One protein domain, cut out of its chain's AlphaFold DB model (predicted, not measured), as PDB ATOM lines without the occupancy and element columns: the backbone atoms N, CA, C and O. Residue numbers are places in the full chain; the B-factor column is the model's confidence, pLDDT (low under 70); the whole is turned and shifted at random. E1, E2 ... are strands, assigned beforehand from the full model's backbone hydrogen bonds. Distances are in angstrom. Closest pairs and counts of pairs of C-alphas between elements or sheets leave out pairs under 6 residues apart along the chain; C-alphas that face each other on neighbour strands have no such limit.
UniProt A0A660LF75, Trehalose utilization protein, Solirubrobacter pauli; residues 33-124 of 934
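AT A GLANCE: This is residues 33 to 124 of the 934 residues of the protein "Trehalose utilization protein" of Solirubrobacter pauli (UniProt A0A660LF75). This small sandwich has little regular structure: antiparallel sheet E4 E3 E5 faces hairpin E1 E2, with a loop, residues 39 to 71, at one end. Of 92 printed residues, 34 lie in five named strands, E1 to E5, all strand. It is only just compact, close to loose, with radius of gyration of the C-alphas 14.4 A and spans of 38 by 33 by 20 A.

IN THESE COORDINATES: E5 is residues 113 to 123, 33.4 A long, ending at C-alpha 123 (-18.304, -20.937, -23.043). E3 is residues 83 to 89, E4 97 to 99, E2 72 to 78; E1, 33 to 38, begins at C-alpha 33 (-23.086, -21.341, -12.822).

HOW THE PARTS SIT: N 87 and O 120 of E3 and E5, 2.9 A, and N 36 and O 74 of hairpin E1 and E2, 2.8 A, are within hydrogen-bond range. The closest C-alphas of E2 and E5, Ala 77 and Ala 121, are 6.6 A apart.

THE WHOLE: The printed part has no cut. Link E1 to E2 is long. Residues 47 to 55 are under pLDDT 70.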
ATOM      1  N   VAL A  33     -23.020 -22.570 -13.634       87.44
ATOM      2  CA  VAL A  33     -23.086 -21.341 -12.822       87.44
ATOM      3  C   VAL A  33     -23.193 -21.665 -11.332       87.44
ATOM      4  O   VAL A  33     -24.147 -22.318 -10.895       87.44
ATOM      5  N   SER A  34     -22.280 -21.104 -10.543       88.44
ATOM      6  CA  SER A  34     -22.270 -21.141  -9.078       88.44
ATOM      7  C   SER A  34     -22.681 -19.791  -8.485       88.44
ATOM      8  O   SER A  34     -22.298 -18.734  -8.989       88.44
ATOM      9  N   VAL A  35     -23.468 -19.828  -7.407       89.25
ATOM     10  CA  VAL A  35     -24.073 -18.641  -6.783       89.25
ATOM     11  C   VAL A  35     -23.858 -18.681  -5.272       89.25
ATOM     12  O   VAL A  35     -24.317 -19.605  -4.606       89.25
ATOM     13  N   GLY A  36     -23.189 -17.663  -4.741       91.06
ATOM     14  CA  GLY A  36     -23.177 -17.304  -3.324       91.06
ATOM     15  C   GLY A  36     -23.947 -16.004  -3.083       91.06
ATOM     16  O   GLY A  36     -24.397 -15.352  -4.025       91.06
ATOM     17  N   ASN A  37     -24.085 -15.598  -1.823       93.00
ATOM     18  CA  ASN A  37     -24.731 -14.340  -1.451       93.00
ATOM     19  C   ASN A  37     -23.982 -13.634  -0.314       93.00
ATOM     20  O   ASN A  37     -23.149 -14.219   0.376       93.00
ATOM     21  N   THR A  38     -24.238 -12.342  -0.152       92.94
ATOM     22  CA  THR A  38     -23.808 -11.558   1.007       92.94
ATOM     23  C   THR A  38     -24.912 -10.553   1.354       92.94
ATOM     24  O   THR A  38     -25.344  -9.833   0.451       92.94
ATOM     25  N   PRO A  39     -25.359 -10.475   2.622       93.25
ATOM     26  CA  PRO A  39     -24.933 -11.305   3.754       93.25
ATOM     27  C   PRO A  39     -25.336 -12.778   3.584       93.25
ATOM     28  O   PRO A  39     -26.333 -13.075   2.938       93.25
ATOM     29  N   SER A  40     -24.551 -13.680   4.170       91.94
ATOM     30  CA  SER A  40     -24.823 -15.120   4.205       91.94
ATOM     31  C   SER A  40     -24.825 -15.617   5.643       91.94
ATOM     32  O   SER A  40     -24.116 -15.073   6.492       91.94
ATOM     33  N   ALA A  41     -25.533 -16.701   5.904       92.62
ATOM     34  CA  ALA A  41     -25.607 -17.324   7.215       92.62
ATOM     35  C   ALA A  41     -25.555 -18.861   7.109       92.62
ATOM     36  O   ALA A  41     -25.586 -19.384   5.990       92.62
ATOM     37  N   PRO A  42     -25.437 -19.601   8.237       91.62
ATOM     38  CA  PRO A  42     -25.413 -21.062   8.215       91.62
ATOM     39  C   PRO A  42     -26.602 -21.637   7.449       91.62
ATOM     40  O   PRO A  42     -27.674 -21.032   7.436       91.62
ATOM     41  N   ALA A  43     -26.402 -22.789   6.816       87.94
ATOM     42  CA  ALA A  43     -27.436 -23.444   6.031       87.94
ATOM     43  C   ALA A  43     -28.689 -23.695   6.885       87.94
ATOM     44  O   ALA A  43     -28.631 -24.320   7.944       87.94
ATOM     45  N   GLN A  44     -29.823 -23.193   6.412       87.06
ATOM     46  CA  GLN A  44     -31.140 -23.492   6.955       87.06
ATOM     47  C   GLN A  44     -31.867 -24.440   6.019       87.06
ATOM     48  O   GLN A  44     -31.686 -24.357   4.800       87.06
ATOM     49  N   ARG A  45     -32.713 -25.297   6.588       81.31
ATOM     50  CA  ARG A  45     -33.675 -26.073   5.815       81.31
ATOM     51  C   ARG A  45     -34.577 -25.126   5.021       81.31
ATOM     52  O   ARG A  45     -35.001 -24.089   5.528       81.31
ATOM     53  N   ASN A  46     -34.856 -25.472   3.773       77.00
ATOM     54  CA  ASN A  46     -35.730 -24.700   2.900       77.00
ATOM     55  C   ASN A  46     -36.686 -25.630   2.140       77.00
ATOM     56  O   ASN A  46     -36.606 -25.761   0.919       77.00
ATOM     57  N   GLY A  47     -37.577 -26.276   2.894       65.75
ATOM     58  CA  GLY A  47     -38.563 -27.225   2.382       65.75
ATOM     59  C   GLY A  47     -38.048 -28.660   2.261       65.75
ATOM     60  O   GLY A  47     -36.969 -29.005   2.754       65.75
ATOM     61  N   ASP A  48     -38.860 -29.487   1.606       57.81
ATOM     62  CA  ASP A  48     -38.639 -30.926   1.518       57.81
ATOM     63  C   ASP A  48     -37.516 -31.295   0.537       57.81
ATOM     64  O   ASP A  48     -37.325 -30.627  -0.487       57.81
ATOM     65  N   PRO A  49     -36.787 -32.392   0.791       55.00
ATOM     66  CA  PRO A  49     -35.737 -32.873  -0.099       55.00
ATOM     67  C   PRO A  49     -36.246 -33.263  -1.480       55.00
ATOM     68  O   PRO A  49     -37.045 -34.183  -1.640       55.00
ATOM     69  N   VAL A  50     -35.697 -32.616  -2.508       52.50
ATOM     70  CA  VAL A  50     -35.884 -33.028  -3.902       52.50
ATOM     71  C   VAL A  50     -34.720 -33.947  -4.263       52.50
ATOM     72  O   VAL A  50     -33.564 -33.539  -4.189       52.50
ATOM     73  N   ASN A  51     -35.005 -35.193  -4.649       48.94
ATOM     74  CA  ASN A  51     -33.988 -36.210  -4.972       48.94
ATOM     75  C   ASN A  51     -32.998 -36.513  -3.824       48.94
ATOM     76  O   ASN A  51     -31.830 -36.801  -4.073       48.94
ATOM     77  N   GLY A  52     -33.461 -36.458  -2.570       47.03
ATOM     78  CA  GLY A  52     -32.683 -36.894  -1.402       47.03
ATOM     79  C   GLY A  52     -31.767 -35.839  -0.773       47.03
ATOM     80  O   GLY A  52     -31.036 -36.168   0.150       47.03
ATOM     81  N   VAL A  53     -31.805 -34.576  -1.217       53.88
ATOM     82  CA  VAL A  53     -31.111 -33.471  -0.529       53.88
ATOM     83  C   VAL A  53     -32.101 -32.347  -0.248       53.88
ATOM     84  O   VAL A  53     -32.721 -31.821  -1.177       53.88
ATOM     85  N   ALA A  54     -32.264 -31.985   1.030       58.16
ATOM     86  CA  ALA A  54     -33.046 -30.814   1.419       58.16
ATOM     87  C   ALA A  54     -32.480 -29.580   0.710       58.16
ATOM     88  O   ALA A  54     -31.265 -29.353   0.780       58.16
ATOM     89  N   PRO A  55     -33.307 -28.760   0.040       68.44
ATOM     90  CA  PRO A  55     -32.852 -27.456  -0.384       68.44
ATOM     91  C   PRO A  55     -32.376 -26.721   0.866       68.44
ATOM     92  O   PRO A  55     -33.078 -26.661   1.875       68.44
ATOM     93  N   VAL A  56     -31.170 -26.172   0.798       79.94
ATOM     94  CA  VAL A  56     -30.646 -25.315   1.855       79.94
ATOM     95  C   VAL A  56     -30.590 -23.888   1.364       79.94
ATOM     96  O   VAL A  56     -30.254 -23.627   0.208       79.94
ATOM     97  N   SER A  57     -30.897 -22.960   2.260       83.94
ATOM     98  CA  SER A  57     -30.647 -21.547   2.021       83.94
ATOM     99  C   SER A  57     -29.616 -21.008   3.000       83.94
ATOM    100  O   SER A  57     -29.576 -21.378   4.174       83.94
ATOM    101  N   THR A  58     -28.773 -20.118   2.494       89.19
ATOM    102  CA  THR A  58     -27.838 -19.311   3.282       89.19
ATOM    103  C   THR A  58     -28.386 -17.909   3.549       89.19
ATOM    104  O   THR A  58     -27.644 -17.045   4.017       89.19
ATOM    105  N   SER A  59     -29.674 -17.674   3.272       91.94
ATOM    106  CA  SER A  59     -30.369 -16.433   3.605       91.94
ATOM    107  C   SER A  59     -30.308 -16.128   5.104       91.94
ATOM    108  O   SER A  59     -30.086 -17.006   5.942       91.94
ATOM    109  N   THR A  60     -30.453 -14.854   5.471       93.62
ATOM    110  CA  THR A  60     -30.321 -14.439   6.877       93.62
ATOM    111  C   THR A  60     -31.577 -14.685   7.711       93.62
ATOM    112  O   THR A  60     -31.458 -14.709   8.934       93.62
ATOM    113  N   GLY A  61     -32.733 -14.903   7.078       92.00
ATOM    114  CA  GLY A  61     -34.011 -15.275   7.690       92.00
ATOM    115  C   GLY A  61     -34.531 -16.645   7.241       92.00
ATOM    116  O   GLY A  61     -33.815 -17.411   6.589       92.00
ATOM    117  N   ASN A  62     -35.784 -16.924   7.609       89.69
ATOM    118  CA  ASN A  62     -36.514 -18.166   7.340       89.69
ATOM    119  C   ASN A  62     -37.056 -18.237   5.905       89.69
ATOM    120  O   ASN A  62     -37.149 -17.220   5.226       89.69
ATOM    121  N   GLY A  63     -37.400 -19.435   5.416       85.19
ATOM    122  CA  GLY A  63     -38.111 -19.611   4.138       85.19
ATOM    123  C   GLY A  63     -37.424 -18.981   2.916       85.19
ATOM    124  O   GLY A  63     -38.102 -18.467   2.026       85.19
ATOM    125  N   ASN A  64     -36.085 -18.966   2.893       89.56
ATOM    126  CA  ASN A  64     -35.265 -18.304   1.871       89.56
ATOM    127  C   ASN A  64     -35.400 -16.762   1.816       89.56
ATOM    128  O   ASN A  64     -35.101 -16.150   0.787       89.56
ATOM    129  N   TRP A  65     -35.836 -16.126   2.906       93.50
ATOM    130  CA  TRP A  65     -35.913 -14.671   3.039       93.50
ATOM    131  C   TRP A  65     -34.656 -14.079   3.676       93.50
ATOM    132  O   TRP A  65     -34.053 -14.645   4.589       93.50
ATOM    133  N   PHE A  66     -34.264 -12.899   3.210       95.12
ATOM    134  CA  PHE A  66     -33.242 -12.066   3.827       95.12
ATOM    135  C   PHE A  66     -33.910 -10.997   4.689       95.12
ATOM    136  O   PHE A  66     -34.682 -10.185   4.192       95.12
ATOM    137  N   THR A  67     -33.544 -10.961   5.965       94.31
ATOM    138  CA  THR A  67     -34.025  -9.987   6.963       94.31
ATOM    139  C   THR A  67     -33.251  -8.665   6.965       94.31
ATOM    140  O   THR A  67     -33.446  -7.806   7.823       94.31
ATOM    141  N   ALA A  68     -32.338  -8.492   6.007       90.00
ATOM    142  CA  ALA A  68     -31.570  -7.274   5.803       90.00
ATOM    143  C   ALA A  68     -31.559  -6.906   4.315       90.00
ATOM    144  O   ALA A  68     -31.394  -7.770   3.453       90.00
ATOM    145  N   ALA A  69     -31.702  -5.613   4.022       84.06
ATOM    146  CA  ALA A  69     -31.599  -5.094   2.665       84.06
ATOM    147  C   ALA A  69     -30.135  -5.057   2.189       84.06
ATOM    148  O   ALA A  69     -29.200  -5.061   2.993       84.06
ATOM    149  N   GLY A  70     -29.939  -4.960   0.871       92.19
ATOM    150  CA  GLY A  70     -28.609  -4.853   0.267       92.19
ATOM    151  C   GLY A  70     -27.967  -6.209  -0.013       92.19
ATOM    152  O   GLY A  70     -26.766  -6.379   0.189       92.19
ATOM    153  N   VAL A  71     -28.758  -7.174  -0.484       96.19
ATOM    154  CA  VAL A  71     -28.263  -8.508  -0.835       96.19
ATOM    155  C   VAL A  71     -27.479  -8.432  -2.139       96.19
ATOM    156  O   VAL A  71     -27.980  -7.953  -3.155       96.19
ATOM    157  N   THR A  72     -26.249  -8.931  -2.132       95.81
ATOM    158  CA  THR A  72     -25.425  -9.093  -3.337       95.81
ATOM    159  C   THR A  72     -25.267 -10.574  -3.641       95.81
ATOM    160  O   THR A  72     -25.049 -11.372  -2.730       95.81
ATOM    161  N   LEU A  73     -25.375 -10.959  -4.912       95.19
ATOM    162  CA  LEU A  73     -25.062 -12.318  -5.342       95.19
ATOM    163  C   LEU A  73     -23.612 -12.378  -5.814       95.19
ATOM    164  O   LEU A  73     -23.187 -11.549  -6.615       95.19
ATOM    165  N   GLN A  74     -22.875 -13.368  -5.324       94.88
ATOM    166  CA  GLN A  74     -21.517 -13.688  -5.752       94.88
ATOM    167  C   GLN A  74     -21.603 -14.765  -6.828       94.88
ATOM    168  O   GLN A  74     -21.982 -15.899  -6.543       94.88
ATOM    169  N   LEU A  75     -21.307 -14.406  -8.071       94.69
ATOM    170  CA  LEU A  75     -21.509 -15.255  -9.238       94.69
ATOM    171  C   LEU A  75     -20.165 -15.735  -9.774       94.69
ATOM    172  O   LEU A  75     -19.227 -14.955  -9.924       94.69
ATOM    173  N   SER A  76     -20.084 -17.016 -10.103       92.88
ATOM    174  CA  SER A  76     -18.960 -17.604 -10.835       92.88
ATOM    175  C   SER A  76     -19.480 -18.663 -11.798       92.88
ATOM    176  O   SER A  76     -20.606 -19.144 -11.654       92.88
ATOM    177  N   ALA A  77     -18.680 -19.017 -12.797       90.69
ATOM    178  CA  ALA A  77     -19.001 -20.106 -13.699       90.69
ATOM    179  C   ALA A  77     -17.746 -20.917 -14.020       90.69
ATOM    180  O   ALA A  77     -16.642 -20.375 -14.054       90.69
ATOM    181  N   THR A  78     -17.928 -22.214 -14.238       88.88
ATOM    182  CA  THR A  78     -16.863 -23.149 -14.613       88.88
ATOM    183  C   THR A  78     -17.287 -23.952 -15.824       88.88
ATOM    184  O   THR A  78     -18.463 -24.290 -15.955       88.88
ATOM    185  N   ASP A  79     -16.319 -24.273 -16.669       87.81
ATOM    186  CA  ASP A  79     -16.516 -24.991 -17.918       87.81
ATOM    187  C   ASP A  79     -15.202 -25.677 -18.328       87.81
ATOM    188  O   ASP A  79     -14.131 -25.220 -17.908       87.81
ATOM    189  N   ASP A  80     -15.264 -26.767 -19.089       82.31
ATOM    190  CA  ASP A  80     -14.095 -27.558 -19.489       82.31
ATOM    191  C   ASP A  80     -13.308 -26.929 -20.649       82.31
ATOM    192  O   ASP A  80     -12.087 -27.110 -20.716       82.31
ATOM    193  N   VAL A  81     -13.952 -26.114 -21.494       82.94
ATOM    194  CA  VAL A  81     -13.277 -25.275 -22.505       82.94
ATOM    195  C   VAL A  81     -13.197 -23.798 -22.120       82.94
ATOM    196  O   VAL A  81     -12.590 -22.993 -22.834       82.94
ATOM    197  N   GLY A  82     -13.736 -23.457 -20.953       83.50
ATOM    198  CA  GLY A  82     -13.593 -22.161 -20.312       83.50
ATOM    199  C   GLY A  82     -14.739 -21.200 -20.623       83.50
ATOM    200  O   GLY A  82     -15.309 -21.162 -21.710       83.50
ATOM    201  N   VAL A  83     -15.049 -20.362 -19.635       89.44
ATOM    202  CA  VAL A  83     -16.130 -19.375 -19.713       89.44
ATOM    203  C   VAL A  83     -15.648 -18.131 -20.463       89.44
ATOM    204  O   VAL A  83     -14.637 -17.533 -20.098       89.44
ATOM    205  N   THR A  84     -16.386 -17.699 -21.485       91.88
ATOM    206  CA  THR A  84     -16.104 -16.470 -22.246       91.88
ATOM    207  C   THR A  84     -16.888 -15.270 -21.738       91.88
ATOM    208  O   THR A  84     -16.385 -14.146 -21.769       91.88
ATOM    209  N   ARG A  85     -18.119 -15.481 -21.260       93.06
ATOM    210  CA  ARG A  85     -18.977 -14.416 -20.723       93.06
ATOM    211  C   ARG A  85     -19.780 -14.909 -19.534       93.06
ATOM    212  O   ARG A  85     -20.334 -16.001 -19.571       93.06
ATOM    213  N   LEU A  86     -19.905 -14.055 -18.527       94.50
ATOM    214  CA  LEU A  86     -20.807 -14.224 -17.395       94.50
ATOM    215  C   LEU A  86     -21.633 -12.948 -17.261       94.50
ATOM    216  O   LEU A  86     -21.080 -11.851 -17.232       94.50
ATOM    217  N   GLU A  87     -22.952 -13.079 -17.208       95.81
ATOM    218  CA  GLU A  87     -23.862 -11.937 -17.194       95.81
ATOM    219  C   GLU A  87     -25.011 -12.166 -16.217       95.81
ATOM    220  O   GLU A  87     -25.459 -13.300 -16.017       95.81
ATOM    221  N   TYR A  88     -25.528 -11.077 -15.653       96.31
ATOM    222  CA  TYR A  88     -26.742 -11.104 -14.845       96.31
ATOM    223  C   TYR A  88     -27.744 -10.029 -15.269       96.31
ATOM    224  O   TYR A  88     -27.387  -9.044 -15.911       96.31
ATOM    225  N   SER A  89     -29.006 -10.217 -14.894       95.00
ATOM    226  CA  SER A  89     -30.107  -9.290 -15.150       95.00
ATOM    227  C   SER A  89     -31.021  -9.190 -13.930       95.00
ATOM    228  O   SER A  89     -31.330 -10.204 -13.296       95.00
ATOM    229  N   LEU A  90     -31.459  -7.966 -13.623       93.75
ATOM    230  CA  LEU A  90     -32.389  -7.643 -12.530       93.75
ATOM    231  C   LEU A  90     -33.792  -7.250 -13.028       93.75
ATOM    232  O   LEU A  90     -34.685  -7.010 -12.225       93.75
ATOM    233  N   ASP A  91     -33.997  -7.183 -14.343       90.75
ATOM    234  CA  ASP A  91     -35.212  -6.684 -14.999       90.75
ATOM    235  C   ASP A  91     -35.812  -7.737 -15.944       90.75
ATOM    236  O   ASP A  91     -36.263  -7.451 -17.055       90.75
ATOM    237  N   ALA A  92     -35.792  -8.995 -15.495       87.31
ATOM    238  CA  ALA A  92     -36.311 -10.143 -16.234       87.31
ATOM    239  C   ALA A  92     -35.698 -10.309 -17.643       87.31
ATOM    240  O   ALA A  92     -36.352 -10.808 -18.561       87.31
ATOM    241  N   GLY A  93     -34.418  -9.966 -17.797       87.25
ATOM    242  CA  GLY A  93     -33.647 -10.155 -19.023       87.25
ATOM    243  C   GLY A  93     -33.763  -9.020 -20.038       87.25
ATOM    244  O   GLY A  93     -33.275  -9.203 -21.154       87.25
ATOM    245  N   ALA A  94     -34.391  -7.889 -19.686       88.38
ATOM    246  CA  ALA A  94     -34.469  -6.722 -20.564       88.38
ATOM    247  C   ALA A  94     -33.096  -6.051 -20.729       88.38
ATOM    248  O   ALA A  94     -32.731  -5.655 -21.837       88.38
ATOM    249  N   THR A  95     -32.298  -6.007 -19.661       93.62
ATOM    250  CA  THR A  95     -30.896  -5.587 -19.683       93.62
ATOM    251  C   THR A  95     -29.999  -6.629 -19.019       93.62
ATOM    252  O   THR A  95     -30.398  -7.324 -18.085       93.62
ATOM    253  N   TRP A  96     -28.772  -6.757 -19.532       94.44
ATOM    254  CA  TRP A  96     -27.761  -7.686 -19.028       94.44
ATOM    255  C   TRP A  96     -26.488  -6.923 -18.677       94.44
ATOM    256  O   TRP A  96     -25.979  -6.147 -19.483       94.44
ATOM    257  N   VAL A  97     -25.980  -7.161 -17.472       96.50
ATOM    258  CA  VAL A  97     -24.733  -6.594 -16.961       96.50
ATOM    259  C   VAL A  97     -23.660  -7.671 -17.015       96.50
ATOM    260  O   VAL A  97     -23.827  -8.751 -16.444       96.50
ATOM    261  N   SER A  98     -22.557  -7.381 -17.702       95.62
ATOM    262  CA  SER A  98     -21.423  -8.299 -17.807       95.62
ATOM    263  C   SER A  98     -20.549  -8.262 -16.555       95.62
ATOM    264  O   SER A  98     -20.237  -7.199 -16.019       95.62
ATOM    265  N   LEU A  99     -20.117  -9.443 -16.123       95.31
ATOM    266  CA  LEU A  99     -19.116  -9.662 -15.085       95.31
ATOM    267  C   LEU A  99     -17.830 -10.222 -15.712       95.31
ATOM    268  O   LEU A  99     -17.867 -10.752 -16.827       95.31
ATOM    269  N   PRO A 100     -16.686 -10.153 -15.008       93.69
ATOM    270  CA  PRO A 100     -15.506 -10.910 -15.405       93.69
ATOM    271  C   PRO A 100     -15.843 -12.401 -15.546       93.69
ATOM    272  O   PRO A 100     -16.573 -12.955 -14.723       93.69
ATOM    273  N   ALA A 101     -15.275 -13.072 -16.551       84.81
ATOM    274  CA  ALA A 101     -15.497 -14.505 -16.770       84.81
ATOM    275  C   ALA A 101     -15.044 -15.378 -15.580       84.81
ATOM    276  O   ALA A 101     -15.576 -16.463 -15.369       84.81
ATOM    277  N   THR A 102     -14.112 -14.878 -14.760       83.81
ATOM    278  CA  THR A 102     -13.651 -15.508 -13.511       83.81
ATOM    279  C   THR A 102     -14.639 -15.375 -12.345       83.81
ATOM    280  O   THR A 102     -14.412 -15.963 -11.291       83.81
ATOM    281  N   GLY A 103     -15.706 -14.587 -12.502       91.62
ATOM    282  CA  GLY A 103     -16.699 -14.296 -11.471       91.62
ATOM    283  C   GLY A 103     -16.728 -12.833 -11.022       91.62
ATOM    284  O   GLY A 103     -15.820 -12.047 -11.300       91.62
ATOM    285  N   GLY A 104     -17.797 -12.463 -10.317       94.06
ATOM    286  CA  GLY A 104     -18.029 -11.118  -9.792       94.06
ATOM    287  C   GLY A 104     -19.325 -11.017  -8.987       94.06
ATOM    288  O   GLY A 104     -20.041 -12.003  -8.822       94.06
ATOM    289  N   SER A 105     -19.633  -9.822  -8.484       95.38
ATOM    290  CA  SER A 105     -20.827  -9.581  -7.665       95.38
ATOM    291  C   SER A 105     -21.887  -8.789  -8.420       95.38
ATOM    292  O   SER A 105     -21.560  -7.897  -9.204       95.38
ATOM    293  N   THR A 106     -23.160  -9.051  -8.139       96.00
ATOM    294  CA  THR A 106     -24.243  -8.162  -8.579       96.00
ATOM    295  C   THR A 106     -24.205  -6.839  -7.815       96.00
ATOM    296  O   THR A 106     -23.706  -6.761  -6.689       96.00
ATOM    297  N   THR A 107     -24.825  -5.804  -8.378       94.88
ATOM    298  CA  THR A 107     -25.240  -4.633  -7.593       94.88
ATOM    299  C   THR A 107     -26.160  -5.053  -6.434       94.88
ATOM    300  O   THR A 107     -26.906  -6.029  -6.595       94.88
ATOM    301  N   PRO A 108     -26.142  -4.345  -5.284       95.38
ATOM    302  CA  PRO A 108     -27.008  -4.669  -4.153       95.38
ATOM    303  C   PRO A 108     -28.491  -4.606  -4.522       95.38
ATOM    304  O   PRO A 108     -28.956  -3.636  -5.117       95.38
ATOM    305  N   ILE A 109     -29.228  -5.640  -4.136       95.50
ATOM    306  CA  ILE A 109     -30.675  -5.757  -4.297       95.50
ATOM    307  C   ILE A 109     -31.314  -5.259  -3.000       95.50
ATOM    308  O   ILE A 109     -30.958  -5.707  -1.908       95.50
ATOM    309  N   THR A 110     -32.228  -4.296  -3.114       94.50
ATOM    310  CA  THR A 110     -32.805  -3.581  -1.960       94.50
ATOM    311  C   THR A 110     -34.328  -3.547  -1.951       94.50
ATOM    312  O   THR A 110     -34.908  -3.037  -0.998       94.50
ATOM    313  N   ASN A 111     -34.982  -4.027  -3.007       93.81
ATOM    314  CA  ASN A 111     -36.438  -3.995  -3.089       93.81
ATOM    315  C   ASN A 111     -37.034  -5.066  -2.168       93.81
ATOM    316  O   ASN A 111     -36.639  -6.229  -2.237       93.81
ATOM    317  N   GLU A 112     -37.990  -4.656  -1.338       94.75
ATOM    318  CA  GLU A 112     -38.777  -5.560  -0.495       94.75
ATOM    319  C   GLU A 112     -39.620  -6.516  -1.343       94.75
ATOM    320  O   GLU A 112     -40.093  -6.162  -2.428       94.75
ATOM    321  N   GLY A 113     -39.859  -7.705  -0.804       94.88
ATOM    322  CA  GLY A 113     -40.618  -8.768  -1.442       94.88
ATOM    323  C   GLY A 113     -39.753  -9.711  -2.278       94.88
ATOM    324  O   GLY A 113     -38.544  -9.862  -2.084       94.88
ATOM    325  N   GLN A 114     -40.406 -10.401  -3.209       94.06
ATOM    326  CA  GLN A 114     -39.768 -11.394  -4.067       94.06
ATOM    327  C   GLN A 114     -39.024 -10.724  -5.226       94.06
ATOM    328  O   GLN A 114     -39.635 -10.063  -6.066       94.06
ATOM    329  N   ASN A 115     -37.712 -10.952  -5.318       92.62
ATOM    330  CA  ASN A 115     -36.895 -10.526  -6.454       92.62
ATOM    331  C   ASN A 115     -36.370 -11.741  -7.223       92.62
ATOM    332  O   ASN A 115     -36.127 -12.807  -6.652       92.62
ATOM    333  N   SER A 116     -36.138 -11.574  -8.525       91.75
ATOM    334  CA  SER A 116     -35.538 -12.605  -9.372       91.75
ATOM    335  C   SER A 116     -34.343 -12.045 -10.129       91.75
ATOM    336  O   SER A 116     -34.464 -11.052 -10.843       91.75
ATOM    337  N   VAL A 117     -33.198 -12.707  -9.988       93.88
ATOM    338  CA  VAL A 117     -31.977 -12.408 -10.739       93.88
ATOM    339  C   VAL A 117     -31.774 -13.498 -11.774       93.88
ATOM    340  O   VAL A 117     -31.662 -14.672 -11.425       93.88
ATOM    341  N   ARG A 118     -31.707 -13.133 -13.052       93.31
ATOM    342  CA  ARG A 118     -31.336 -14.083 -14.107       93.31
ATOM    343  C   ARG A 118     -29.834 -14.041 -14.304       93.31
ATOM    344  O   ARG A 118     -29.268 -12.959 -14.388       93.31
ATOM    345  N   VAL A 119     -29.200 -15.200 -14.395       93.62
ATOM    346  CA  VAL A 119     -27.756 -15.346 -14.592       93.62
ATOM    347  C   VAL A 119     -27.517 -16.272 -15.770       93.62
ATOM    348  O   VAL A 119     -28.144 -17.324 -15.863       93.62
ATOM    349  N   ARG A 120     -26.605 -15.908 -16.666       91.94
ATOM    350  CA  ARG A 120     -26.196 -16.768 -17.778       91.94
ATOM    351  C   ARG A 120     -24.689 -16.724 -17.959       91.94
ATOM    352  O   ARG A 120     -24.064 -15.685 -17.758       91.94
ATOM    353  N   ALA A 121     -24.128 -17.859 -18.345       92.50
ATOM    354  CA  ALA A 121     -22.729 -17.985 -18.714       92.50
ATOM    355  C   ALA A 121     -22.633 -18.581 -20.116       92.50
ATOM    356  O   ALA A 121     -23.504 -19.360 -20.502       92.50
ATOM    357  N   PHE A 122     -21.594 -18.198 -20.847       90.88
ATOM    358  CA  PHE A 122     -21.276 -18.683 -22.183       90.88
ATOM    359  C   PHE A 122     -19.863 -19.251 -22.169       90.88
ATOM    360  O   PHE A 122     -18.983 -18.638 -21.564       90.88
ATOM    361  N   ASP A 123     -19.640 -20.367 -22.847       87.56
ATOM    362  CA  ASP A 123     -18.304 -20.937 -23.043       87.56
ATOM    363  C   ASP A 123     -17.671 -20.471 -24.372       87.56
ATOM    364  O   ASP A 123     -18.168 -19.552 -25.039       87.56
ATOM    365  N   ALA A 124     -16.524 -21.054 -24.725       82.12
ATOM    366  CA  ALA A 124     -15.816 -20.791 -25.977       82.12
ATOM    367  C   ALA A 124     -16.431 -21.489 -27.205       82.12
ATOM    368  O   ALA A 124     -16.225 -21.019 -28.325       82.12
TER     369      ALA A 124